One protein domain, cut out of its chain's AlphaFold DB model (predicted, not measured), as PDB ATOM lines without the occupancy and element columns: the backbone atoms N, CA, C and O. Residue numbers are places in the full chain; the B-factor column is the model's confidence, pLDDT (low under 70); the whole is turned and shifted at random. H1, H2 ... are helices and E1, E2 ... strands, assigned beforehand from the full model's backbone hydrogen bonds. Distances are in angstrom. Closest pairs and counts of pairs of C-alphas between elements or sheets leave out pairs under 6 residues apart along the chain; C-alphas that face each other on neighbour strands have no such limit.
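AT A GLANCE: This is residues 5 to 174 of the 321 residues of the protein "PIN domain-containing protein" of Gordonia desulfuricans (UniProt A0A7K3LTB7). What shape do these coordinates draw? A cluster of five helices, H1 with H6, H7, H8 and H9, makes one end of the domain, and a tiny sheet of two parallel strands, E1 and E2, lies between H6 and the helices H4 and H5 of the other end. The hairpin of H2 and H3 lies off to one side. What is it built of? 170 residues are printed, with nine named helices and two named strands in the order H1 H2 H3 H4 E1 H5 E2 H6 H7 H8 H9; the class is mostly helix. The whole is compact, with a radius of gyration of the C-alphas of 16.4 A and spans of 49 by 36 by 27 A.

HOW THE PARTS SIT: What does H1 touch? H1, residues 5 to 15, touches H7, residues 130 to 143, at a steep tilt of 64 degrees, opposite ways; the closest C-alphas are those of Leu 13 and Ala 136, 5.7 A apart. It also touches H8, residues 151 to 158, closest at the C-alphas of Leu 6 and Leu 158, 6.4 A apart. How do the next helices stand? H2, residues 25 to 38, and H3, residues 43 to 56, form a helical hairpin at 36 degrees, only just steep, with the C-alphas of His 32 and Ala 46 closest at 5.7 A. H2 only just touches H4, residues 81 to 90, with 3 pairs of C-alphas within 8 A, and only at their ends; Leu 27 and Val 83 have the closest C-alphas, 7.3 A apart. What forms the sheet? E1, residues 94 to 96, and E2, residues 114 to 116, are parallel at 26 degrees, with N 95 and O 114 within hydrogen-bond range at 2.9 A. With H5, residues 105 to 111, they form a strand-helix-strand unit, two parallel neighbour strands with a helix between, with a right-handed crossover. What follows, and how are the backbones? H6, residues 118 to 128, touches H9, residues 163 to 173, closest at the C-alphas of Leu 123 and Phe 165, 5.5 A apart; H8 and H9 form a helical hairpin at a shallow tilt of 7 degrees, with the C-alphas of Ala 155 and Ala 166 closest at 4.4 A. Every O i to N i+4 pair is within hydrogen-bond range in H1 to H4 and H6 to H9, but 1 of 3 in H5, beside 2 of 4 O i to N i+3 pairs.

IN THESE COORDINATES: Where are the anchor points? H1 begins with C-alpha 5 at (-55.956, -37.261, -33.720), and H9 ends with C-alpha 173 at (-70.517, -47.995, -33.589). Which helices are longest? H2, H3 and H7 measure 19.5 A, 19.9 A and 20.1 A from first to last C-alpha.

THE WHOLE: How large is it, and is it cut? The two C-alphas farthest apart, those of Asn 69 and Ser 174, are 49.7 A apart, and the printed part has no cut. Where are the long link and the low confidence? The link from H3 to H4, residues 57 to 80, is long, and pLDDT is under 70 at residues 172 to 174.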
ATOM      1  N   ASN A   5     -54.821 -36.475 -34.219       92.12
ATOM      2  CA  ASN A   5     -55.956 -37.261 -33.720       92.12
ATOM      3  C   ASN A   5     -55.494 -38.490 -32.938       92.12
ATOM      4  O   ASN A   5     -55.989 -38.728 -31.841       92.12
ATOM      5  N   LEU A   6     -54.482 -39.204 -33.443       94.50
ATOM      6  CA  LEU A   6     -53.888 -40.342 -32.742       94.50
ATOM      7  C   LEU A   6     -53.300 -39.911 -31.397       94.50
ATOM      8  O   LEU A   6     -53.518 -40.561 -30.381       94.50
ATOM      9  N   ASN A   7     -52.575 -38.790 -31.364       91.75
ATOM     10  CA  ASN A   7     -52.007 -38.309 -30.113       91.75
ATOM     11  C   ASN A   7     -53.082 -37.893 -29.104       91.75
ATOM     12  O   ASN A   7     -52.943 -38.203 -27.926       91.75
ATOM     13  N   ASN A   8     -54.143 -37.221 -29.553       93.81
ATOM     14  CA  ASN A   8     -55.260 -36.884 -28.680       93.81
ATOM     15  C   ASN A   8     -55.947 -38.145 -28.149       93.81
ATOM     16  O   ASN A   8     -56.209 -38.204 -26.953       93.81
ATOM     17  N   LEU A   9     -56.177 -39.161 -28.987       96.62
ATOM     18  CA  LEU A   9     -56.742 -40.433 -28.539       96.62
ATOM     19  C   LEU A   9     -55.855 -41.089 -27.479       96.62
ATOM     20  O   LEU A   9     -56.337 -41.330 -26.382       96.62
ATOM     21  N   LEU A  10     -54.560 -41.276 -27.744       96.56
ATOM     22  CA  LEU A  10     -53.628 -41.874 -26.780       96.56
ATOM     23  C   LEU A  10     -53.611 -41.122 -25.441       96.56
ATOM     24  O   LEU A  10     -53.665 -41.748 -24.389       96.56
ATOM     25  N   LEU A  11     -53.580 -39.787 -25.464       95.50
ATOM     26  CA  LEU A  11     -53.647 -38.995 -24.232       95.50
ATOM     27  C   LEU A  11     -55.000 -39.153 -23.524       95.50
ATOM     28  O   LEU A  11     -55.022 -39.233 -22.306       95.50
ATOM     29  N   THR A  12     -56.110 -39.258 -24.258       96.75
ATOM     30  CA  THR A  12     -57.431 -39.504 -23.649       96.75
ATOM     31  C   THR A  12     -57.501 -40.888 -23.009       96.75
ATOM     32  O   THR A  12     -58.007 -41.031 -21.907       96.75
ATOM     33  N   LEU A  13     -56.954 -41.915 -23.662       97.56
ATOM     34  CA  LEU A  13     -56.907 -43.266 -23.101       97.56
ATOM     35  C   LEU A  13     -56.068 -43.304 -21.814       97.56
ATOM     36  O   LEU A  13     -56.465 -43.932 -20.836       97.56
ATOM     37  N   ALA A  14     -54.955 -42.568 -21.780       96.50
ATOM     38  CA  ALA A  14     -54.165 -42.381 -20.568       96.50
ATOM     39  C   ALA A  14     -54.923 -41.621 -19.460       96.50
ATOM     40  O   ALA A  14     -54.793 -41.979 -18.295       96.50
ATOM     41  N   GLU A  15     -55.734 -40.606 -19.794       96.19
ATOM     42  CA  GLU A  15     -56.624 -39.922 -18.830       96.19
ATOM     43  C   GLU A  15     -57.679 -40.873 -18.235       96.19
ATOM     44  O   GLU A  15     -58.162 -40.635 -17.133       96.19
ATOM     45  N   HIS A  16     -58.020 -41.948 -18.949       94.75
ATOM     46  CA  HIS A  16     -58.923 -43.009 -18.499       94.75
ATOM     47  C   HIS A  16     -58.185 -44.183 -17.818       94.75
ATOM     48  O   HIS A  16     -58.763 -45.256 -17.653       94.75
ATOM     49  N   ASP A  17     -56.919 -44.015 -17.424       95.44
ATOM     50  CA  ASP A  17     -56.113 -45.031 -16.730       95.44
ATOM     51  C   ASP A  17     -55.932 -46.353 -17.509       95.44
ATOM     52  O   ASP A  17     -55.718 -47.406 -16.909       95.44
ATOM     53  N   LEU A  18     -56.014 -46.332 -18.847       95.38
ATOM     54  CA  LEU A  18     -55.708 -47.513 -19.675       95.38
ATOM     55  C   LEU A  18     -54.201 -47.791 -19.736       95.38
ATOM     56  O   LEU A  18     -53.768 -48.936 -19.805       95.38
ATOM     57  N   PHE A  19     -53.387 -46.738 -19.669       95.44
ATOM     58  CA  PHE A  19     -51.938 -46.844 -19.548       95.44
ATOM     59  C   PHE A  19     -51.345 -45.581 -18.921       95.44
ATOM     60  O   PHE A  19     -51.947 -44.507 -18.951       95.44
ATOM     61  N   THR A  20     -50.123 -45.687 -18.399       94.62
ATOM     62  CA  THR A  20     -49.373 -44.532 -17.890       94.62
ATOM     63  C   THR A  20     -48.408 -44.015 -18.959       94.62
ATOM     64  O   THR A  20     -47.492 -44.742 -19.353       94.62
ATOM     65  N   PRO A  21     -48.566 -42.772 -19.446       94.75
ATOM     66  CA  PRO A  21     -47.652 -42.207 -20.423       94.75
ATOM     67  C   PRO A  21     -46.334 -41.817 -19.753       94.75
ATOM     68  O   PRO A  21     -46.306 -41.285 -18.642       94.75
ATOM     69  N   VAL A  22     -45.236 -42.014 -20.478       93.69
ATOM     70  CA  VAL A  22     -43.898 -41.578 -20.076       93.69
ATOM     71  C   VAL A  22     -43.306 -40.743 -21.200       93.69
ATOM     72  O   VAL A  22     -43.379 -41.110 -22.373       93.69
ATOM     73  N   TRP A  23     -42.697 -39.613 -20.851       91.44
ATOM     74  CA  TRP A  23     -41.945 -38.807 -21.807       91.44
ATOM     75  C   TRP A  23     -40.728 -38.168 -21.166       91.44
ATOM     76  O   TRP A  23     -40.708 -37.849 -19.983       91.44
ATOM     77  N   THR A  24     -39.721 -37.907 -21.988       90.50
ATOM     78  CA  THR A  24     -38.549 -37.136 -21.576       90.50
ATOM     79  C   THR A  24     -38.695 -35.673 -21.982       90.50
ATOM     80  O   THR A  24     -39.445 -35.356 -22.914       90.50
ATOM     81  N   PRO A  25     -37.925 -34.760 -21.363       89.00
ATOM     82  CA  PRO A  25     -37.772 -33.402 -21.874       89.00
ATOM     83  C   PRO A  25     -37.348 -33.378 -23.351       89.00
ATOM     84  O   PRO A  25     -37.957 -32.658 -24.137       89.00
ATOM     85  N   HIS A  26     -36.399 -34.237 -23.755       90.19
ATOM     86  CA  HIS A  26     -35.958 -34.346 -25.154       90.19
ATOM     87  C   HIS A  26     -37.091 -34.718 -26.114       90.19
ATOM     88  O   HIS A  26     -37.181 -34.134 -27.197       90.19
ATOM     89  N   LEU A  27     -37.964 -35.648 -25.716       90.31
ATOM     90  CA  LEU A  27     -39.112 -36.047 -26.527       90.31
ATOM     91  C   LEU A  27     -40.103 -34.886 -26.684       90.31
ATOM     92  O   LEU A  27     -40.585 -34.637 -27.786       90.31
ATOM     93  N   LEU A  28     -40.382 -34.138 -25.610       91.38
ATOM     94  CA  LEU A  28     -41.258 -32.963 -25.677       91.38
ATOM     95  C   LEU A  28     -40.657 -31.845 -26.543       91.38
ATOM     96  O   LEU A  28     -41.384 -31.231 -27.323       91.38
ATOM     97  N   ASP A  29     -39.343 -31.626 -26.478       90.69
ATOM     98  CA  ASP A  29     -38.654 -30.673 -27.356       90.69
ATOM     99  C   ASP A  29     -38.725 -31.115 -28.824       90.69
ATOM    100  O   ASP A  29     -38.850 -30.290 -29.733       90.69
ATOM    101  N   GLU A  30     -38.656 -32.421 -29.090       89.94
ATOM    102  CA  GLU A  30     -38.839 -32.956 -30.436       89.94
ATOM    103  C   GLU A  30     -40.268 -32.766 -30.941       89.94
ATOM    104  O   GLU A  30     -40.469 -32.350 -32.085       89.94
ATOM    105  N   VAL A  31     -41.264 -33.006 -30.086       89.44
ATOM    106  CA  VAL A  31     -42.667 -32.708 -30.389       89.44
ATOM    107  C   VAL A  31     -42.827 -31.227 -30.724       89.44
ATOM    108  O   VAL A  31     -43.395 -30.921 -31.772       89.44
ATOM    109  N   HIS A  32     -42.257 -30.321 -29.924       92.56
ATOM    110  CA  HIS A  32     -42.275 -28.885 -30.210       92.56
ATOM    111  C   HIS A  32     -41.704 -28.580 -31.603       92.56
ATOM    112  O   HIS A  32     -42.378 -27.967 -32.430       92.56
ATOM    113  N   ARG A  33     -40.483 -29.053 -31.898       90.00
ATOM    114  CA  ARG A  33     -39.819 -28.830 -33.197       90.00
ATOM    115  C   ARG A  33     -40.628 -29.380 -34.369       90.00
ATOM    116  O   ARG A  33     -40.685 -28.748 -35.422       90.00
ATOM    117  N   ASN A  34     -41.238 -30.552 -34.209       88.25
ATOM    118  CA  ASN A  34     -42.057 -31.161 -35.251       88.25
ATOM    119  C   ASN A  34     -43.348 -30.359 -35.494       88.25
ATOM    120  O   ASN A  34     -43.708 -30.160 -36.654       88.25
ATOM    121  N   LEU A  35     -44.005 -29.847 -34.445       87.38
ATOM    122  CA  LEU A  35     -45.195 -28.996 -34.580       87.38
ATOM    123  C   LEU A  35     -44.878 -27.697 -35.328       87.38
ATOM    124  O   LEU A  35     -45.541 -27.383 -36.315       87.38
ATOM    125  N   THR A  36     -43.834 -26.978 -34.907       90.88
ATOM    126  CA  THR A  36     -43.495 -25.673 -35.496       90.88
ATOM    127  C   THR A  36     -42.813 -25.769 -36.856       90.88
ATOM    128  O   THR A  36     -42.866 -24.827 -37.634       90.88
ATOM    129  N   GLY A  37     -42.119 -26.876 -37.133       86.94
ATOM    130  CA  GLY A  37     -41.342 -27.041 -38.362       86.94
ATOM    131  C   GLY A  37     -42.081 -27.771 -39.481       86.94
ATOM    132  O   GLY A  37     -41.926 -27.408 -40.642       86.94
ATOM    133  N   LYS A  38     -42.850 -28.820 -39.157       82.12
ATOM    134  CA  LYS A  38     -43.474 -29.697 -40.165       82.12
ATOM    135  C   LYS A  38     -44.969 -29.462 -40.346       82.12
ATOM    136  O   LYS A  38     -45.486 -29.783 -41.407       82.12
ATOM    137  N   LEU A  39     -45.656 -28.960 -39.320       79.44
ATOM    138  CA  LEU A  39     -47.119 -28.830 -39.308       79.44
ATOM    139  C   LEU A  39     -47.605 -27.379 -39.290       79.44
ATOM    140  O   LEU A  39     -48.793 -27.150 -39.082       79.44
ATOM    141  N   ASP A  40     -46.692 -26.427 -39.503       82.06
ATOM    142  CA  ASP A  40     -46.967 -24.984 -39.566       82.06
ATOM    143  C   ASP A  40     -47.780 -24.459 -38.362       82.06
ATOM    144  O   ASP A  40     -48.560 -23.512 -38.448       82.06
ATOM    145  N   VAL A  41     -47.609 -25.106 -37.202       87.25
ATOM    146  CA  VAL A  41     -48.230 -24.697 -35.942       87.25
ATOM    147  C   VAL A  41     -47.400 -23.567 -35.345       87.25
ATOM    148  O   VAL A  41     -46.174 -23.648 -35.272       87.25
ATOM    149  N   THR A  42     -48.049 -22.507 -34.868       91.44
ATOM    150  CA  THR A  42     -47.317 -21.397 -34.245       91.44
ATOM    151  C   THR A  42     -46.605 -21.858 -32.968       91.44
ATOM    152  O   THR A  42     -47.111 -22.713 -32.238       91.44
ATOM    153  N   ALA A  43     -45.453 -21.259 -32.642       91.19
ATOM    154  CA  ALA A  43     -44.721 -21.583 -31.410       91.19
ATOM    155  C   ALA A  43     -45.613 -21.466 -30.160       91.19
ATOM    156  O   ALA A  43     -45.644 -22.372 -29.336       91.19
ATOM    157  N   GLY A  44     -46.455 -20.427 -30.086       93.12
ATOM    158  CA  GLY A  44     -47.403 -20.259 -28.980       93.12
ATOM    159  C   GLY A  44     -48.424 -21.398 -28.854       93.12
ATOM    160  O   GLY A  44     -48.761 -21.796 -27.741       93.12
ATOM    161  N   GLN A  45     -48.896 -21.969 -29.968       89.44
ATOM    162  CA  GLN A  45     -49.777 -23.143 -29.947       89.44
ATOM    163  C   GLN A  45     -49.026 -24.417 -29.533       89.44
ATOM    164  O   GLN A  45     -49.570 -25.221 -28.771       89.44
ATOM    165  N   ALA A  46     -47.784 -24.599 -29.992       91.00
ATOM    166  CA  ALA A  46     -46.943 -25.732 -29.601       91.00
ATOM    167  C   ALA A  46     -46.604 -25.699 -28.097       91.00
ATOM    168  O   ALA A  46     -46.787 -26.701 -27.400       91.00
ATOM    169  N   ASP A  47     -46.214 -24.534 -27.575       93.31
ATOM    170  CA  ASP A  47     -45.968 -24.299 -26.149       93.31
ATOM    171  C   ASP A  47     -47.225 -24.525 -25.309       93.31
ATOM    172  O   ASP A  47     -47.184 -25.182 -24.262       93.31
ATOM    173  N   HIS A  48     -48.367 -24.015 -25.781       91.50
ATOM    174  CA  HIS A  48     -49.647 -24.235 -25.123       91.50
ATOM    175  C   HIS A  48     -49.960 -25.730 -25.028       91.50
ATOM    176  O   HIS A  48     -50.303 -26.210 -23.947       91.50
ATOM    177  N   ARG A  49     -49.770 -26.485 -26.119       90.44
ATOM    178  CA  ARG A  49     -49.979 -27.936 -26.145       90.44
ATOM    179  C   ARG A  49     -49.101 -28.659 -25.127       90.44
ATOM    180  O   ARG A  49     -49.621 -29.424 -24.318       90.44
ATOM    181  N   ILE A  50     -47.792 -28.414 -25.143       92.69
ATOM    182  CA  ILE A  50     -46.853 -29.063 -24.213       92.69
ATOM    183  C   ILE A  50     -47.196 -28.710 -22.765       92.69
ATOM    184  O   ILE A  50     -47.142 -29.567 -21.884       92.69
ATOM    185  N   THR A  51     -47.610 -27.466 -22.520       93.94
ATOM    186  CA  THR A  51     -48.081 -27.031 -21.202       93.94
ATOM    187  C   THR A  51     -49.320 -27.807 -20.761       93.94
ATOM    188  O   THR A  51     -49.363 -28.247 -19.614       93.94
ATOM    189  N   GLN A  52     -50.303 -28.024 -21.644       92.38
ATOM    190  CA  GLN A  52     -51.477 -28.840 -21.313       92.38
ATOM    191  C   GLN A  52     -51.098 -30.297 -21.036       92.38
ATOM    192  O   GLN A  52     -51.540 -30.847 -20.035       92.38
ATOM    193  N   MET A  53     -50.219 -30.895 -21.846       92.75
ATOM    194  CA  MET A  53     -49.747 -32.269 -21.622       92.75
ATOM    195  C   MET A  53     -49.081 -32.427 -20.250       92.75
ATOM    196  O   MET A  53     -49.406 -33.348 -19.508       92.75
ATOM    197  N   ARG A  54     -48.193 -31.496 -19.873       93.06
ATOM    198  CA  ARG A  54     -47.540 -31.502 -18.551       93.06
ATOM    199  C   ARG A  54     -48.523 -31.289 -17.403       93.06
ATOM    200  O   ARG A  54     -48.309 -31.824 -16.324       93.06
ATOM    201  N   ARG A  55     -49.574 -30.493 -17.611       93.56
ATOM    202  CA  ARG A  55     -50.619 -30.273 -16.600       93.56
ATOM    203  C   ARG A  55     -51.500 -31.502 -16.408       93.56
ATOM    204  O   ARG A  55     -51.819 -31.812 -15.269       93.56
ATOM    205  N   ALA A  56     -51.873 -32.172 -17.497       92.50
ATOM    206  CA  ALA A  56     -52.675 -33.391 -17.452       92.50
ATOM    207  C   ALA A  56     -51.891 -34.559 -16.832       92.50
ATOM    208  O   ALA A  56     -52.444 -35.322 -16.049       92.50
ATOM    209  N   PHE A  57     -50.586 -34.650 -17.111       94.38
ATOM    210  CA  PHE A  57     -49.726 -35.735 -16.635       94.38
ATOM    211  C   PHE A  57     -48.459 -35.193 -15.954       94.38
ATOM    212  O   PHE A  57     -47.368 -35.242 -16.535       94.38
ATOM    213  N   PRO A  58     -48.570 -34.671 -14.716       91.00
ATOM    214  CA  PRO A  58     -47.448 -34.034 -14.024       91.00
ATOM    215  C   PRO A  58     -46.283 -34.993 -13.755       91.00
ATOM    216  O   PRO A  58     -45.134 -34.561 -13.761       91.00
ATOM    217  N   HIS A  59     -46.563 -36.289 -13.593       90.31
ATOM    218  CA  HIS A  59     -45.565 -37.308 -13.252       90.31
ATOM    219  C   HIS A  59     -44.967 -38.043 -14.458       90.31
ATOM    220  O   HIS A  59     -43.972 -38.747 -14.311       90.31
ATOM    221  N   ALA A  60     -45.498 -37.843 -15.672       90.38
ATOM    222  CA  ALA A  60     -45.021 -38.535 -16.877       90.38
ATOM    223  C   ALA A  60     -43.531 -38.280 -17.179       90.38
ATOM    224  O   ALA A  60     -42.859 -39.128 -17.766       90.38
ATOM    225  N   GLY A  61     -43.006 -37.120 -16.761       88.88
ATOM    226  CA  GLY A  61     -41.579 -36.799 -16.844       88.88
ATOM    227  C   GLY A  61     -40.733 -37.487 -15.773       88.88
ATOM    228  O   GLY A  61     -39.643 -37.980 -16.076       88.88
ATOM    229  N   ASP A  62     -41.252 -37.551 -14.545       88.69
ATOM    230  CA  ASP A  62     -40.551 -38.062 -13.361       88.69
ATOM    231  C   ASP A  62     -40.189 -39.542 -13.519       88.69
ATOM    232  O   ASP A  62     -39.098 -39.960 -13.132       88.69
ATOM    233  N   HIS A  63     -41.061 -40.321 -14.167       87.06
ATOM    234  CA  HIS A  63     -40.823 -41.740 -14.439       87.06
ATOM    235  C   HIS A  63     -39.570 -41.996 -15.282       87.06
ATOM    236  O   HIS A  63     -38.957 -43.045 -15.153       87.06
ATOM    237  N   SER A  64     -39.154 -41.047 -16.125       88.44
ATOM    238  CA  SER A  64     -37.964 -41.198 -16.973       88.44
ATOM    239  C   SER A  64     -36.674 -40.670 -16.329       88.44
ATOM    240  O   SER A  64     -35.650 -40.541 -17.004       88.44
ATOM    241  N   ALA A  65     -36.687 -40.329 -15.035       90.06
ATOM    242  CA  ALA A  65     -35.523 -39.772 -14.354       90.06
ATOM    243  C   ALA A  65     -34.278 -40.671 -14.503       90.06
ATOM    244  O   ALA A  65     -34.315 -41.878 -14.292       90.06
ATOM    245  N   GLY A  66     -33.148 -40.065 -14.876       91.00
ATOM    246  CA  GLY A  66     -31.885 -40.784 -15.078       91.00
ATOM    247  C   GLY A  66     -31.687 -41.394 -16.471       91.00
ATOM    248  O   GLY A  66     -30.598 -41.911 -16.721       91.00
ATOM    249  N   TYR A  67     -32.649 -41.268 -17.400       95.06
ATOM    250  CA  TYR A  67     -32.533 -41.831 -18.758       95.06
ATOM    251  C   TYR A  67     -31.264 -41.394 -19.506       95.06
ATOM    252  O   TYR A  67     -30.699 -42.178 -20.264       95.06
ATOM    253  N   LEU A  68     -30.769 -40.170 -19.273       94.62
ATOM    254  CA  LEU A  68     -29.558 -39.649 -19.920       94.62
ATOM    255  C   LEU A  68     -28.328 -40.542 -19.694       94.62
ATOM    256  O   LEU A  68     -27.514 -40.682 -20.600       94.62
ATOM    257  N   ASN A  69     -28.231 -41.200 -18.535       96.25
ATOM    258  CA  ASN A  69     -27.118 -42.099 -18.210       96.25
ATOM    259  C   ASN A  69     -27.163 -43.417 -19.000       96.25
ATOM    260  O   ASN A  69     -26.184 -44.157 -19.013       96.25
ATOM    261  N   LEU A  70     -28.302 -43.723 -19.626       96.38
ATOM    262  CA  LEU A  70     -28.533 -44.958 -20.372       96.38
ATOM    263  C   LEU A  70     -28.434 -44.750 -21.888       96.38
ATOM    264  O   LEU A  70     -28.248 -45.723 -22.610       96.38
ATOM    265  N   VAL A  71     -28.520 -43.506 -22.382       96.31
ATOM    266  CA  VAL A  71     -28.601 -43.189 -23.825       96.31
ATOM    267  C   VAL A  71     -27.460 -43.813 -24.626       96.31
ATOM    268  O   VAL A  71     -27.711 -44.423 -25.663       96.31
ATOM    269  N   ASP A  72     -26.224 -43.704 -24.143       96.38
ATOM    270  CA  ASP A  72     -25.047 -44.208 -24.862       96.38
ATOM    271  C   ASP A  72     -24.980 -45.741 -24.912       96.38
ATOM    272  O   ASP A  72     -24.331 -46.298 -25.798       96.38
ATOM    273  N   ALA A  73     -25.673 -46.425 -23.996       96.56
ATOM    274  CA  ALA A  73     -25.760 -47.882 -23.968       96.56
ATOM    275  C   ALA A  73     -26.823 -48.436 -24.930       96.56
ATOM    276  O   ALA A  73     -26.812 -49.632 -25.221       96.56
ATOM    277  N   MET A  74     -27.739 -47.599 -25.429       97.88
ATOM    278  CA  MET A  74     -28.823 -48.048 -26.302       97.88
ATOM    279  C   MET A  74     -28.309 -48.337 -27.717       97.88
ATOM    280  O   MET A  74     -27.666 -47.504 -28.362       97.88
ATOM    281  N   THR A  75     -28.620 -49.528 -28.224       97.44
ATOM    282  CA  THR A  75     -28.131 -50.029 -29.521       97.44
ATOM    283  C   THR A  75     -29.115 -49.822 -30.671       97.44
ATOM    284  O   THR A  75     -28.821 -50.208 -31.803       97.44
ATOM    285  N   ASN A  76     -30.261 -49.193 -30.406       97.88
ATOM    286  CA  ASN A  76     -31.259 -48.846 -31.409       97.88
ATOM    287  C   ASN A  76     -30.835 -47.606 -32.228       97.88
ATOM    288  O   ASN A  76     -29.710 -47.100 -32.087       97.88
ATOM    289  N   HIS A  77     -31.716 -47.124 -33.111       97.38
ATOM    290  CA  HIS A  77     -31.390 -46.023 -34.015       97.38
ATOM    291  C   HIS A  77     -30.844 -44.792 -33.248       97.38
ATOM    292  O   HIS A  77     -31.449 -44.366 -32.262       97.38
ATOM    293  N   PRO A  78     -29.706 -44.185 -33.663       95.38
ATOM    294  CA  PRO A  78     -29.005 -43.183 -32.853       95.38
ATOM    295  C   PRO A  78     -29.837 -41.970 -32.431       95.38
ATOM    296  O   PRO A  78     -29.604 -41.421 -31.355       95.38
ATOM    297  N   LYS A  79     -30.800 -41.543 -33.259       91.50
ATOM    298  CA  LYS A  79     -31.671 -40.400 -32.935       91.50
ATOM    299  C   LYS A  79     -32.700 -40.745 -31.852       91.50
ATOM    300  O   LYS A  79     -33.093 -39.868 -31.088       91.50
ATOM    301  N   ASP A  80     -33.035 -42.023 -31.717       94.94
ATOM    302  CA  ASP A  80     -34.140 -42.530 -30.901       94.94
ATOM    303  C   ASP A  80     -33.661 -43.282 -29.653       94.94
ATOM    304  O   ASP A  80     -34.460 -43.780 -28.862       94.94
ATOM    305  N   ARG A  81     -32.343 -43.319 -29.412       96.12
ATOM    306  CA  ARG A  81     -31.740 -43.877 -28.188       96.12
ATOM    307  C   ARG A  81     -32.318 -43.280 -26.919       96.12
ATOM    308  O   ARG A  81     -32.489 -43.969 -25.922       96.12
ATOM    309  N   HIS A  82     -32.644 -41.994 -26.961       94.81
ATOM    310  CA  HIS A  82     -33.235 -41.304 -25.826       94.81
ATOM    311  C   HIS A  82     -34.627 -41.842 -25.458       94.81
ATOM    312  O   HIS A  82     -34.985 -41.801 -24.286       94.81
ATOM    313  N   VAL A  83     -35.385 -42.372 -26.425       95.56
ATOM    314  CA  VAL A  83     -36.704 -42.981 -26.201       95.56
ATOM    315  C   VAL A  83     -36.550 -44.356 -25.561       95.56
ATOM    316  O   VAL A  83     -37.194 -44.625 -24.549       95.56
ATOM    317  N   LEU A  84     -35.655 -45.200 -26.090       97.06
ATOM    318  CA  LEU A  84     -35.401 -46.518 -25.502       97.06
ATOM    319  C   LEU A  84     -34.835 -46.385 -24.082       97.06
ATOM    320  O   LEU A  84     -35.342 -47.011 -23.158       97.06
ATOM    321  N   ALA A  85     -33.874 -45.484 -23.877       97.00
ATOM    322  CA  ALA A  85     -33.328 -45.180 -22.558       97.00
ATOM    323  C   ALA A  85     -34.401 -44.715 -21.561       97.00
ATOM    324  O   ALA A  85     -34.340 -45.066 -20.383       97.00
ATOM    325  N   ALA A  86     -35.382 -43.931 -22.019       95.81
ATOM    326  CA  ALA A  86     -36.493 -43.488 -21.183       95.81
ATOM    327  C   ALA A  86     -37.384 -44.651 -20.756       95.81
ATOM    328  O   ALA A  86     -37.708 -44.748 -19.577       95.81
ATOM    329  N   ALA A  87     -37.721 -45.541 -21.693       96.19
ATOM    330  CA  ALA A  87     -38.515 -46.732 -21.413       96.19
ATOM    331  C   ALA A  87     -37.809 -47.663 -20.411       96.19
ATOM    332  O   ALA A  87     -38.447 -48.157 -19.483       96.19
ATOM    333  N   VAL A  88     -36.482 -47.825 -20.527       96.62
ATOM    334  CA  VAL A  88     -35.679 -48.573 -19.542       96.62
ATOM    335  C   VAL A  88     -35.719 -47.897 -18.172       96.62
ATOM    336  O   VAL A  88     -35.993 -48.555 -17.172       96.62
ATOM    337  N   ALA A  89     -35.458 -46.587 -18.113       95.56
ATOM    338  CA  ALA A  89     -35.430 -45.840 -16.856       95.56
ATOM    339  C   ALA A  89     -36.780 -45.878 -16.121       95.56
ATOM    340  O   ALA A  89     -36.806 -45.946 -14.895       95.56
ATOM    341  N   SER A  90     -37.885 -45.877 -16.870       94.50
ATOM    342  CA  SER A  90     -39.238 -45.908 -16.318       94.50
ATOM    343  C   SER A  90     -39.775 -47.303 -16.019       94.50
ATOM    344  O   SER A  90     -40.858 -47.410 -15.451       94.50
ATOM    345  N   GLY A  91     -39.075 -48.364 -16.435       94.06
ATOM    346  CA  GLY A  91     -39.602 -49.730 -16.396       94.06
ATOM    347  C   GLY A  91     -40.835 -49.926 -17.285       94.06
ATOM    348  O   GLY A  91     -41.713 -50.719 -16.949       94.06
ATOM    349  N   ALA A  92     -40.943 -49.178 -18.388       94.88
ATOM    350  CA  ALA A  92     -42.050 -49.347 -19.324       94.88
ATOM    351  C   ALA A  92     -41.919 -50.691 -20.050       94.88
ATOM    352  O   ALA A  92     -40.835 -51.044 -20.498       94.88
ATOM    353  N   ALA A  93     -43.030 -51.410 -20.214       93.44
ATOM    354  CA  ALA A  93     -43.045 -52.647 -20.995       93.44
ATOM    355  C   ALA A  93     -43.065 -52.381 -22.510       93.44
ATOM    356  O   ALA A  93     -42.554 -53.183 -23.288       93.44
ATOM    357  N   LEU A  94     -43.649 -51.254 -22.936       96.38
ATOM    358  CA  LEU A  94     -43.940 -50.977 -24.340       96.38
ATOM    359  C   LEU A  94     -43.395 -49.622 -24.802       96.38
ATOM    360  O   LEU A  94     -43.457 -48.626 -24.078       96.38
ATOM    361  N   ILE A  95     -42.943 -49.576 -26.055       97.12
ATOM    362  CA  ILE A  95     -42.738 -48.346 -26.830       97.12
ATOM    363  C   ILE A  95     -43.751 -48.341 -27.973       97.12
ATOM    364  O   ILE A  95     -43.678 -49.171 -28.873       97.12
ATOM    365  N   VAL A  96     -44.671 -47.379 -27.975       96.19
ATOM    366  CA  VAL A  96     -45.665 -47.242 -29.051       96.19
ATOM    367  C   VAL A  96     -45.105 -46.347 -30.158       96.19
ATOM    368  O   VAL A  96     -44.890 -45.149 -29.951       96.19
ATOM    369  N   THR A  97     -44.844 -46.912 -31.340       94.38
ATOM    370  CA  THR A  97     -44.212 -46.197 -32.462       94.38
ATOM    371  C   THR A  97     -44.590 -46.775 -33.824       94.38
ATOM    372  O   THR A  97     -44.655 -47.984 -34.007       94.38
ATOM    373  N   ALA A  98     -44.795 -45.903 -34.817       92.75
ATOM    374  CA  ALA A  98     -44.972 -46.327 -36.209       92.75
ATOM    375  C   ALA A  98     -43.640 -46.743 -36.872       92.75
ATOM    376  O   ALA A  98     -43.630 -47.501 -37.837       92.75
ATOM    377  N   ASN A  99     -42.504 -46.280 -36.339       93.81
ATOM    378  CA  ASN A  99     -41.175 -46.565 -36.881       93.81
ATOM    379  C   ASN A  99     -40.545 -47.773 -36.177       93.81
ATOM    380  O   ASN A  99     -39.530 -47.647 -35.491       93.81
ATOM    381  N   LEU A 100     -41.136 -48.957 -36.333       96.06
ATOM    382  CA  LEU A 100     -40.645 -50.177 -35.670       96.06
ATOM    383  C   LEU A 100     -39.183 -50.510 -36.024       96.06
ATOM    384  O   LEU A 100     -38.449 -51.044 -35.199       96.06
ATOM    385  N   ALA A 101     -38.727 -50.134 -37.222       96.81
ATOM    386  CA  ALA A 101     -37.343 -50.332 -37.654       96.81
ATOM    387  C   ALA A 101     -36.309 -49.587 -36.783       96.81
ATOM    388  O   ALA A 101     -35.164 -50.030 -36.695       96.81
ATOM    389  N   ASP A 102     -36.705 -48.494 -36.119       97.31
ATOM    390  CA  ASP A 102     -35.826 -47.725 -35.228       97.31
ATOM    391  C   ASP A 102     -35.657 -48.389 -33.852       97.31
ATOM    392  O   ASP A 102     -34.768 -48.001 -33.086       97.31
ATOM    393  N   PHE A 103     -36.478 -49.403 -33.553       97.69
ATOM    394  CA  PHE A 103     -36.536 -50.147 -32.294       97.69
ATOM    395  C   PHE A 103     -36.561 -51.664 -32.560       97.69
ATOM    396  O   PHE A 103     -37.543 -52.339 -32.248       97.69
ATOM    397  N   PRO A 104     -35.503 -52.222 -33.175       97.19
ATOM    398  CA  PRO A 104     -35.474 -53.636 -33.519       97.19
ATOM    399  C   PRO A 104     -35.449 -54.511 -32.248       97.19
ATOM    400  O   PRO A 104     -34.808 -54.120 -31.266       97.19
ATOM    401  N   PRO A 105     -36.046 -55.721 -32.263       96.62
ATOM    402  CA  PRO A 105     -36.107 -56.600 -31.089       96.62
ATOM    403  C   PRO A 105     -34.745 -56.848 -30.432       96.62
ATOM    404  O   PRO A 105     -34.616 -56.805 -29.216       96.62
ATOM    405  N   GLN A 106     -33.672 -56.966 -31.221       97.25
ATOM    406  CA  GLN A 106     -32.320 -57.188 -30.693       97.25
ATOM    407  C   GLN A 106     -31.813 -56.041 -29.799       97.25
ATOM    408  O   GLN A 106     -30.913 -56.258 -28.989       97.25
ATOM    409  N   ALA A 107     -32.353 -54.829 -29.957       97.56
ATOM    410  CA  ALA A 107     -32.059 -53.691 -29.091       97.56
ATOM    411  C   ALA A 107     -33.026 -53.589 -27.899       97.56
ATOM    412  O   ALA A 107     -32.625 -53.095 -26.849       97.56
ATOM    413  N   CYS A 108     -34.276 -54.039 -28.040       97.62
ATOM    414  CA  CYS A 108     -35.325 -53.865 -27.031       97.62
ATOM    415  C   CYS A 108     -35.458 -55.058 -26.063       97.62
ATOM    416  O   CYS A 108     -35.555 -54.849 -24.851       97.62
ATOM    417  N   ASP A 109     -35.371 -56.292 -26.564       96.62
ATOM    418  CA  ASP A 109     -35.539 -57.532 -25.794       96.62
ATOM    419  C   ASP A 109     -34.592 -57.648 -24.583       96.62
ATOM    420  O   ASP A 109     -35.056 -58.068 -23.518       96.62
ATOM    421  N   PRO A 110     -33.300 -57.237 -24.652       97.25
ATOM    422  CA  PRO A 110     -32.401 -57.282 -23.492       97.25
ATOM    423  C   PRO A 110     -32.878 -56.447 -22.297       97.25
ATOM    424  O   PRO A 110     -32.391 -56.628 -21.182       97.25
ATOM    425  N   HIS A 111     -33.807 -55.525 -22.535       96.94
ATOM    426  CA  HIS A 111     -34.382 -54.646 -21.532       96.94
ATOM    427  C   HIS A 111     -35.827 -55.011 -21.161       96.94
ATOM    428  O   HIS A 111     -36.422 -54.314 -20.344       96.94
ATOM    429  N   GLY A 112     -36.390 -56.083 -21.735       95.88
ATOM    430  CA  GLY A 112     -37.786 -56.474 -21.513       95.88
ATOM    431  C   GLY A 112     -38.799 -55.487 -22.102       95.88
ATOM    432  O   GLY A 112     -39.896 -55.357 -21.569       95.88
ATOM    433  N   ILE A 113     -38.415 -54.772 -23.163       97.56
ATOM    434  CA  ILE A 113     -39.243 -53.760 -23.825       97.56
ATOM    435  C   ILE A 113     -39.686 -54.292 -25.183       97.56
ATOM    436  O   ILE A 113     -38.878 -54.848 -25.922       97.56
ATOM    437  N   THR A 114     -40.938 -54.048 -25.556       96.69
ATOM    438  CA  THR A 114     -41.451 -54.351 -26.899       96.69
ATOM    439  C   THR A 114     -41.876 -53.071 -27.610       96.69
ATOM    440  O   THR A 114     -42.616 -52.254 -27.064       96.69
ATOM    441  N   ALA A 115     -41.406 -52.876 -28.842       97.38
ATOM    442  CA  ALA A 115     -41.914 -51.818 -29.707       97.38
ATOM    443  C   ALA A 115     -43.170 -52.308 -30.439       97.38
ATOM    444  O   ALA A 115     -43.137 -53.361 -31.072       97.38
ATOM    445  N   VAL A 116     -44.265 -51.552 -30.350       96.75
ATOM    446  CA  VAL A 116     -45.582 -51.930 -30.885       96.75
ATOM    447  C   VAL A 116     -46.122 -50.811 -31.772       96.75
ATOM    448  O   VAL A 116     -45.942 -49.623 -31.477       96.75
ATOM    449  N   HIS A 117     -46.765 -51.184 -32.881       96.88
ATOM    450  CA  HIS A 117     -47.404 -50.221 -33.768       96.88
ATOM    451  C   HIS A 117     -48.630 -49.597 -33.074       96.88
ATOM    452  O   HIS A 117     -49.321 -50.291 -32.332       96.88
ATOM    453  N   PRO A 118     -48.959 -48.308 -33.292       97.12
ATOM    454  CA  PRO A 118     -50.124 -47.701 -32.653       97.12
ATOM    455  C   PRO A 118     -51.448 -48.411 -32.956       97.12
ATOM    456  O   PRO A 118     -52.319 -48.411 -32.100       97.12
ATOM    457  N   ASP A 119     -51.596 -48.998 -34.146       97.12
ATOM    458  CA  ASP A 119     -52.801 -49.758 -34.519       97.12
ATOM    459  C   ASP A 119     -52.973 -50.992 -33.619       97.12
ATOM    460  O   ASP A 119     -53.998 -51.127 -32.957       97.12
ATOM    461  N   ASP A 120     -51.918 -51.805 -33.491       94.88
ATOM    462  CA  ASP A 120     -51.895 -52.991 -32.626       94.88
ATOM    463  C   ASP A 120     -52.103 -52.612 -31.155       94.88
ATOM    464  O   ASP A 120     -52.939 -53.192 -30.475       94.88
ATOM    465  N   PHE A 121     -51.414 -51.568 -30.676       97.81
ATOM    466  CA  PHE A 121     -51.578 -51.101 -29.299       97.81
ATOM    467  C   PHE A 121     -53.026 -50.692 -29.000       97.81
ATOM    468  O   PHE A 121     -53.552 -51.023 -27.941       97.81
ATOM    469  N   LEU A 122     -53.675 -49.956 -29.908       97.81
ATOM    470  CA  LEU A 122     -55.059 -49.523 -29.719       97.81
ATOM    471  C   LEU A 122     -56.049 -50.692 -29.785       97.81
ATOM    472  O   LEU A 122     -57.031 -50.669 -29.046       97.81
ATOM    473  N   LEU A 123     -55.793 -51.698 -30.627       91.50
ATOM    474  CA  LEU A 123     -56.562 -52.944 -30.639       91.50
ATOM    475  C   LEU A 123     -56.403 -53.705 -29.325       91.50
ATOM    476  O   LEU A 123     -57.413 -54.058 -28.731       91.50
ATOM    477  N   ASP A 124     -55.181 -53.850 -28.808       92.50
ATOM    478  CA  ASP A 124     -54.940 -54.492 -27.510       92.50
ATOM    479  C   ASP A 124     -55.699 -53.770 -26.384       92.50
ATOM    480  O   ASP A 124     -56.275 -54.409 -25.505       92.50
ATOM    481  N   GLN A 125     -55.734 -52.428 -26.403       95.56
ATOM    482  CA  GLN A 125     -56.531 -51.663 -25.436       95.56
ATOM    483  C   GLN A 125     -58.035 -51.900 -25.614       95.56
ATOM    484  O   GLN A 125     -58.759 -51.999 -24.622       95.56
ATOM    485  N   LEU A 126     -58.509 -51.955 -26.863       88.94
ATOM    486  CA  LEU A 126     -59.918 -52.170 -27.186       88.94
ATOM    487  C   LEU A 126     -60.379 -53.569 -26.783       88.94
ATOM    488  O   LEU A 126     -61.469 -53.688 -26.243       88.94
ATOM    489  N   ASP A 127     -59.554 -54.588 -26.999       84.06
ATOM    490  CA  ASP A 127     -59.832 -55.970 -26.610       84.06
ATOM    491  C   ASP A 127     -59.799 -56.140 -25.084       84.06
ATOM    492  O   ASP A 127     -60.593 -56.897 -24.525       84.06
ATOM    493  N   LEU A 128     -58.913 -55.408 -24.395       86.50
ATOM    494  CA  LEU A 128     -58.781 -55.462 -22.939       86.50
ATOM    495  C   LEU A 128     -59.965 -54.814 -22.203       86.50
ATOM    496  O   LEU A 128     -60.469 -55.386 -21.237       86.50
ATOM    497  N   ASP A 129     -60.385 -53.615 -22.617       86.00
ATOM    498  CA  ASP A 129     -61.524 -52.905 -22.019       86.00
ATOM    499  C   ASP A 129     -62.270 -52.073 -23.083       86.00
ATOM    500  O   ASP A 129     -62.081 -50.849 -23.191       86.00
ATOM    501  N   PRO A 130     -63.165 -52.714 -23.865       81.81
ATOM    502  CA  PRO A 130     -63.901 -52.033 -24.922       81.81
ATOM    503  C   PRO A 130     -64.729 -50.862 -24.392       81.81
ATOM    504  O   PRO A 130     -64.866 -49.831 -25.054       81.81
ATOM    505  N   GLN A 131     -65.283 -50.991 -23.183       80.62
ATOM    506  CA  GLN A 131     -66.161 -49.977 -22.609       80.62
ATOM    507  C   GLN A 131     -65.391 -48.695 -22.289       80.62
ATOM    508  O   GLN A 131     -65.833 -47.594 -22.632       80.62
ATOM    509  N   ARG A 132     -64.217 -48.829 -21.670       84.94
ATOM    510  CA  ARG A 132     -63.364 -47.698 -21.301       84.94
ATOM    511  C   ARG A 132     -62.738 -47.027 -22.516       84.94
ATOM    512  O   ARG A 132     -62.698 -45.798 -22.559       84.94
ATOM    513  N   VAL A 133     -62.329 -47.800 -23.525       92.38
ATOM    514  CA  VAL A 133     -61.837 -47.243 -24.796       92.38
ATOM    515  C   VAL A 133     -62.928 -46.443 -25.504       92.38
ATOM    516  O   VAL A 133     -62.690 -45.298 -25.894       92.38
ATOM    517  N   MET A 134     -64.147 -46.980 -25.614       89.12
ATOM    518  CA  MET A 134     -65.257 -46.247 -26.232       89.12
ATOM    519  C   MET A 134     -65.667 -45.016 -25.412       89.12
ATOM    520  O   MET A 134     -65.956 -43.972 -25.993       89.12
ATOM    521  N   SER A 135     -65.619 -45.079 -24.078       82.56
ATOM    522  CA  SER A 135     -65.845 -43.913 -23.209       82.56
ATOM    523  C   SER A 135     -64.803 -42.808 -23.432       82.56
ATOM    524  O   SER A 135     -65.160 -41.627 -23.507       82.56
ATOM    525  N   ALA A 136     -63.530 -43.171 -23.604       93.69
ATOM    526  CA  ALA A 136     -62.468 -42.227 -23.936       93.69
ATOM    527  C   ALA A 136     -62.657 -41.619 -25.336       93.69
ATOM    528  O   ALA A 136     -62.483 -40.414 -25.514       93.69
ATOM    529  N   ILE A 137     -63.070 -42.420 -26.326       91.75
ATOM    530  CA  ILE A 137     -63.407 -41.930 -27.669       91.75
ATOM    531  C   ILE A 137     -64.544 -40.905 -27.604       91.75
ATOM    532  O   ILE A 137     -64.390 -39.811 -28.147       91.75
ATOM    533  N   THR A 138     -65.645 -41.222 -26.917       83.69
ATOM    534  CA  THR A 138     -66.781 -40.305 -26.734       83.69
ATOM    535  C   THR A 138     -66.338 -39.015 -26.043       83.69
ATOM    536  O   THR A 138     -66.555 -37.926 -26.568       83.69
ATOM    537  N   THR A 139     -65.591 -39.122 -24.938       88.25
ATOM    538  CA  THR A 139     -65.038 -37.961 -24.216       88.25
ATOM    539  C   THR A 139     -64.174 -37.077 -25.118       88.25
ATOM    540  O   THR A 139     -64.244 -35.846 -25.049       88.25
ATOM    541  N   LEU A 140     -63.358 -37.683 -25.987       93.88
ATOM    542  CA  LEU A 140     -62.513 -36.956 -26.929       93.88
ATOM    543  C   LEU A 140     -63.336 -36.190 -27.971       93.88
ATOM    544  O   LEU A 140     -63.048 -35.022 -28.233       93.88
ATOM    545  N   VAL A 141     -64.330 -36.825 -28.584       87.00
ATOM    546  CA  VAL A 141     -65.112 -36.174 -29.643       87.00
ATOM    547  C   VAL A 141     -66.075 -35.122 -29.086       87.00
ATOM    548  O   VAL A 141     -66.280 -34.102 -29.741       87.00
ATOM    549  N   ASP A 142     -66.549 -35.287 -27.847       82.00
ATOM    550  CA  ASP A 142     -67.383 -34.303 -27.146       82.00
ATOM    551  C   ASP A 142     -66.605 -33.026 -26.786       82.00
ATOM    552  O   ASP A 142     -67.141 -31.919 -26.862       82.00
ATOM    553  N   ARG A 143     -65.318 -33.144 -26.416       88.75
ATOM    554  CA  ARG A 143     -64.470 -31.973 -26.098       88.75
ATOM    555  C   ARG A 143     -63.899 -31.266 -27.326       88.75
ATOM    556  O   ARG A 143     -63.343 -30.170 -27.205       88.75
ATOM    557  N   ASN A 144     -63.971 -31.895 -28.494       85.00
ATOM    558  CA  ASN A 144     -63.379 -31.373 -29.714       85.00
ATOM    559  C   ASN A 144     -64.142 -30.140 -30.220       85.00
ATOM    560  O   ASN A 144     -65.309 -30.203 -30.590       85.00
ATOM    561  N   GLN A 145     -63.443 -29.006 -30.315       82.19
ATOM    562  CA  GLN A 145     -63.998 -27.774 -30.895       82.19
ATOM    563  C   GLN A 145     -64.074 -27.808 -32.430       82.19
ATOM    564  O   GLN A 145     -64.825 -27.045 -33.027       82.19
ATOM    565  N   HIS A 146     -63.294 -28.684 -33.065       82.38
ATOM    566  CA  HIS A 146     -63.263 -28.908 -34.511       82.38
ATOM    567  C   HIS A 146     -63.391 -30.411 -34.781       82.38
ATOM    568  O   HIS A 146     -63.015 -31.182 -33.897       82.38
ATOM    569  N   PRO A 147     -63.858 -30.844 -35.967       74.12
ATOM    570  CA  PRO A 147     -64.001 -32.263 -36.271       74.12
ATOM    571  C   PRO A 147     -62.715 -33.059 -35.983       74.12
ATOM    572  O   PRO A 147     -61.616 -32.533 -36.203       74.12
ATOM    573  N   PRO A 148     -62.826 -34.323 -35.542       88.25
ATOM    574  CA  PRO A 148     -64.043 -35.144 -35.490       88.25
ATOM    575  C   PRO A 148     -64.933 -34.882 -34.261       88.25
ATOM    576  O   PRO A 148     -64.424 -34.697 -33.156       88.25
ATOM    577  N   HIS A 149     -66.255 -34.915 -34.467       78.50
ATOM    578  CA  HIS A 149     -67.284 -34.713 -33.430       78.50
ATOM    579  C   HIS A 149     -68.085 -35.980 -33.105       78.50
ATOM    580  O   HIS A 149     -68.946 -35.952 -32.234       78.50
ATOM    581  N   THR A 150     -67.821 -37.087 -33.799       78.19
ATOM    582  CA  THR A 150     -68.440 -38.383 -33.513       78.19
ATOM    583  C   THR A 150     -67.389 -39.491 -33.481       78.19
ATOM    584  O   THR A 150     -66.338 -39.355 -34.122       78.19
ATOM    585  N   PRO A 151     -67.645 -40.601 -32.768       82.81
ATOM    586  CA  PRO A 151     -66.738 -41.743 -32.717       82.81
ATOM    587  C   PRO A 151     -66.349 -42.303 -34.096       82.81
ATOM    588  O   PRO A 151     -65.179 -42.613 -34.314       82.81
ATOM    589  N   GLY A 152     -67.273 -42.385 -35.058       79.19
ATOM    590  CA  GLY A 152     -66.970 -42.890 -36.400       79.19
ATOM    591  C   GLY A 152     -66.252 -41.860 -37.271       79.19
ATOM    592  O   GLY A 152     -65.322 -42.225 -37.986       79.19
ATOM    593  N   GLN A 153     -66.535 -40.559 -37.122       83.12
ATOM    594  CA  GLN A 153     -65.681 -39.514 -37.707       83.12
ATOM    595  C   GLN A 153     -64.245 -39.594 -37.177       83.12
ATOM    596  O   GLN A 153     -63.299 -39.386 -37.939       83.12
ATOM    597  N   LEU A 154     -64.062 -39.878 -35.881       91.56
ATOM    598  CA  LEU A 154     -62.734 -40.082 -35.309       91.56
ATOM    599  C   LEU A 154     -62.074 -41.332 -35.893       91.56
ATOM    600  O   LEU A 154     -60.913 -41.248 -36.290       91.56
ATOM    601  N   ALA A 155     -62.799 -42.448 -35.988       86.56
ATOM    602  CA  ALA A 155     -62.302 -43.678 -36.597       86.56
ATOM    603  C   ALA A 155     -61.831 -43.440 -38.040       86.56
ATOM    604  O   ALA A 155     -60.691 -43.758 -38.374       86.56
ATOM    605  N   GLU A 156     -62.635 -42.771 -38.867       86.62
ATOM    606  CA  GLU A 156     -62.252 -42.419 -40.239       86.62
ATOM    607  C   GLU A 156     -61.036 -41.484 -40.292       86.62
ATOM    608  O   GLU A 156     -60.148 -41.647 -41.129       86.62
ATOM    609  N   ALA A 157     -60.929 -40.536 -39.358       90.62
ATOM    610  CA  ALA A 157     -59.773 -39.648 -39.282       90.62
ATOM    611  C   ALA A 157     -58.488 -40.352 -38.798       90.62
ATOM    612  O   ALA A 157     -57.386 -39.850 -39.038       90.62
ATOM    613  N   LEU A 158     -58.613 -41.483 -38.098       94.94
ATOM    614  CA  LEU A 158     -57.505 -42.323 -37.633       94.94
ATOM    615  C   LEU A 158     -57.117 -43.407 -38.646       94.94
ATOM    616  O   LEU A 158     -55.947 -43.790 -38.693       94.94
ATOM    617  N   ARG A 159     -58.059 -43.841 -39.491       93.94
ATOM    618  CA  ARG A 159     -57.905 -44.913 -40.486       93.94
ATOM    619  C   ARG A 159     -56.604 -44.855 -41.306       93.94
ATOM    620  O   ARG A 159     -56.034 -45.916 -41.532       93.94
ATOM    621  N   PRO A 160     -56.062 -43.687 -41.727       94.25
ATOM    622  CA  PRO A 160     -54.795 -43.653 -42.465       94.25
ATOM    623  C   PRO A 160     -53.575 -44.170 -41.690       94.25
ATOM    624  O   PRO A 160     -52.567 -44.502 -42.309       94.25
ATOM    625  N   VAL A 161     -53.628 -44.184 -40.354       94.19
ATOM    626  CA  VAL A 161     -52.517 -44.611 -39.487       94.19
ATOM    627  C   VAL A 161     -52.868 -45.851 -38.676       94.19
ATOM    628  O   VAL A 161     -51.980 -46.646 -38.392       94.19
ATOM    629  N   THR A 162     -54.138 -46.028 -38.317       96.38
ATOM    630  CA  THR A 162     -54.616 -47.172 -37.532       96.38
ATOM    631  C   THR A 162     -55.876 -47.768 -38.179       96.38
ATOM    632  O   THR A 162     -56.985 -47.586 -37.660       96.38
ATOM    633  N   PRO A 163     -55.755 -48.355 -39.388       93.88
ATOM    634  CA  PRO A 163     -56.897 -48.855 -40.148       93.88
ATOM    635  C   PRO A 163     -57.650 -49.981 -39.437       93.88
ATOM    636  O   PRO A 163     -58.879 -49.992 -39.484       93.88
ATOM    637  N   MET A 164     -56.950 -50.900 -38.766       90.69
ATOM    638  CA  MET A 164     -57.598 -52.051 -38.137       90.69
ATOM    639  C   MET A 164     -58.403 -51.632 -36.905       90.69
ATOM    640  O   MET A 164     -59.558 -52.031 -36.757       90.69
ATOM    641  N   PHE A 165     -57.840 -50.758 -36.068       94.81
ATOM    642  CA  PHE A 165     -58.556 -50.150 -34.953       94.81
ATOM    643  C   PHE A 165     -59.761 -49.332 -35.428       94.81
ATOM    644  O   PHE A 165     -60.838 -49.427 -34.842       94.81
ATOM    645  N   ALA A 166     -59.617 -48.557 -36.509       88.12
ATOM    646  CA  ALA A 166     -60.728 -47.791 -37.071       88.12
ATOM    647  C   ALA A 166     -61.891 -48.703 -37.495       88.12
ATOM    648  O   ALA A 166     -63.042 -48.429 -37.155       88.12
ATOM    649  N   ASP A 167     -61.599 -49.810 -38.180       78.19
ATOM    650  CA  ASP A 167     -62.614 -50.792 -38.563       78.19
ATOM    651  C   ASP A 167     -63.258 -51.470 -37.349       78.19
ATOM    652  O   ASP A 167     -64.479 -51.642 -37.323       78.19
ATOM    653  N   ALA A 168     -62.478 -51.811 -36.320       79.00
ATOM    654  CA  ALA A 168     -63.004 -52.373 -35.076       79.00
ATOM    655  C   ALA A 168     -63.975 -51.401 -34.382       79.00
ATOM    656  O   ALA A 168     -65.095 -51.771 -34.031       79.00
ATOM    657  N   VAL A 169     -63.591 -50.129 -34.275       80.69
ATOM    658  CA  VAL A 169     -64.423 -49.065 -33.702       80.69
ATOM    659  C   VAL A 169     -65.710 -48.867 -34.514       80.69
ATOM    660  O   VAL A 169     -66.796 -48.809 -33.937       80.69
ATOM    661  N   LEU A 170     -65.645 -48.853 -35.847       76.00
ATOM    662  CA  LEU A 170     -66.835 -48.726 -36.702       76.00
ATOM    663  C   LEU A 170     -67.788 -49.927 -36.598       76.00
ATOM    664  O   LEU A 170     -69.007 -49.748 -36.634       76.00
ATOM    665  N   ARG A 171     -67.266 -51.146 -36.403       70.25
ATOM    666  CA  ARG A 171     -68.087 -52.341 -36.118       70.25
ATOM    667  C   ARG A 171     -68.827 -52.218 -34.783       70.25
ATOM    668  O   ARG A 171     -69.984 -52.639 -34.676       70.25
ATOM    669  N   ILE A 172     -68.196 -51.606 -33.780       68.06
ATOM    670  CA  ILE A 172     -68.833 -51.310 -32.491       68.06
ATOM    671  C   ILE A 172     -69.946 -50.267 -32.674       68.06
ATOM    672  O   ILE A 172     -71.063 -50.494 -32.208       68.06
ATOM    673  N   ILE A 173     -69.659 -49.184 -33.406       63.91
ATOM    674  CA  ILE A 173     -70.517 -47.995 -33.589       63.91
ATOM    675  C   ILE A 173     -71.718 -48.219 -34.519       63.91
ATOM    676  O   ILE A 173     -72.573 -47.339 -34.599       63.91
ATOM    677  N   SER A 174     -71.805 -49.363 -35.211       49.66
ATOM    678  CA  SER A 174     -72.833 -49.630 -36.227       49.66
ATOM    679  C   SER A 174     -74.209 -49.074 -35.818       49.66
ATOM    680  O   SER A 174     -74.764 -49.511 -34.805       49.66
TER     681      SER A 174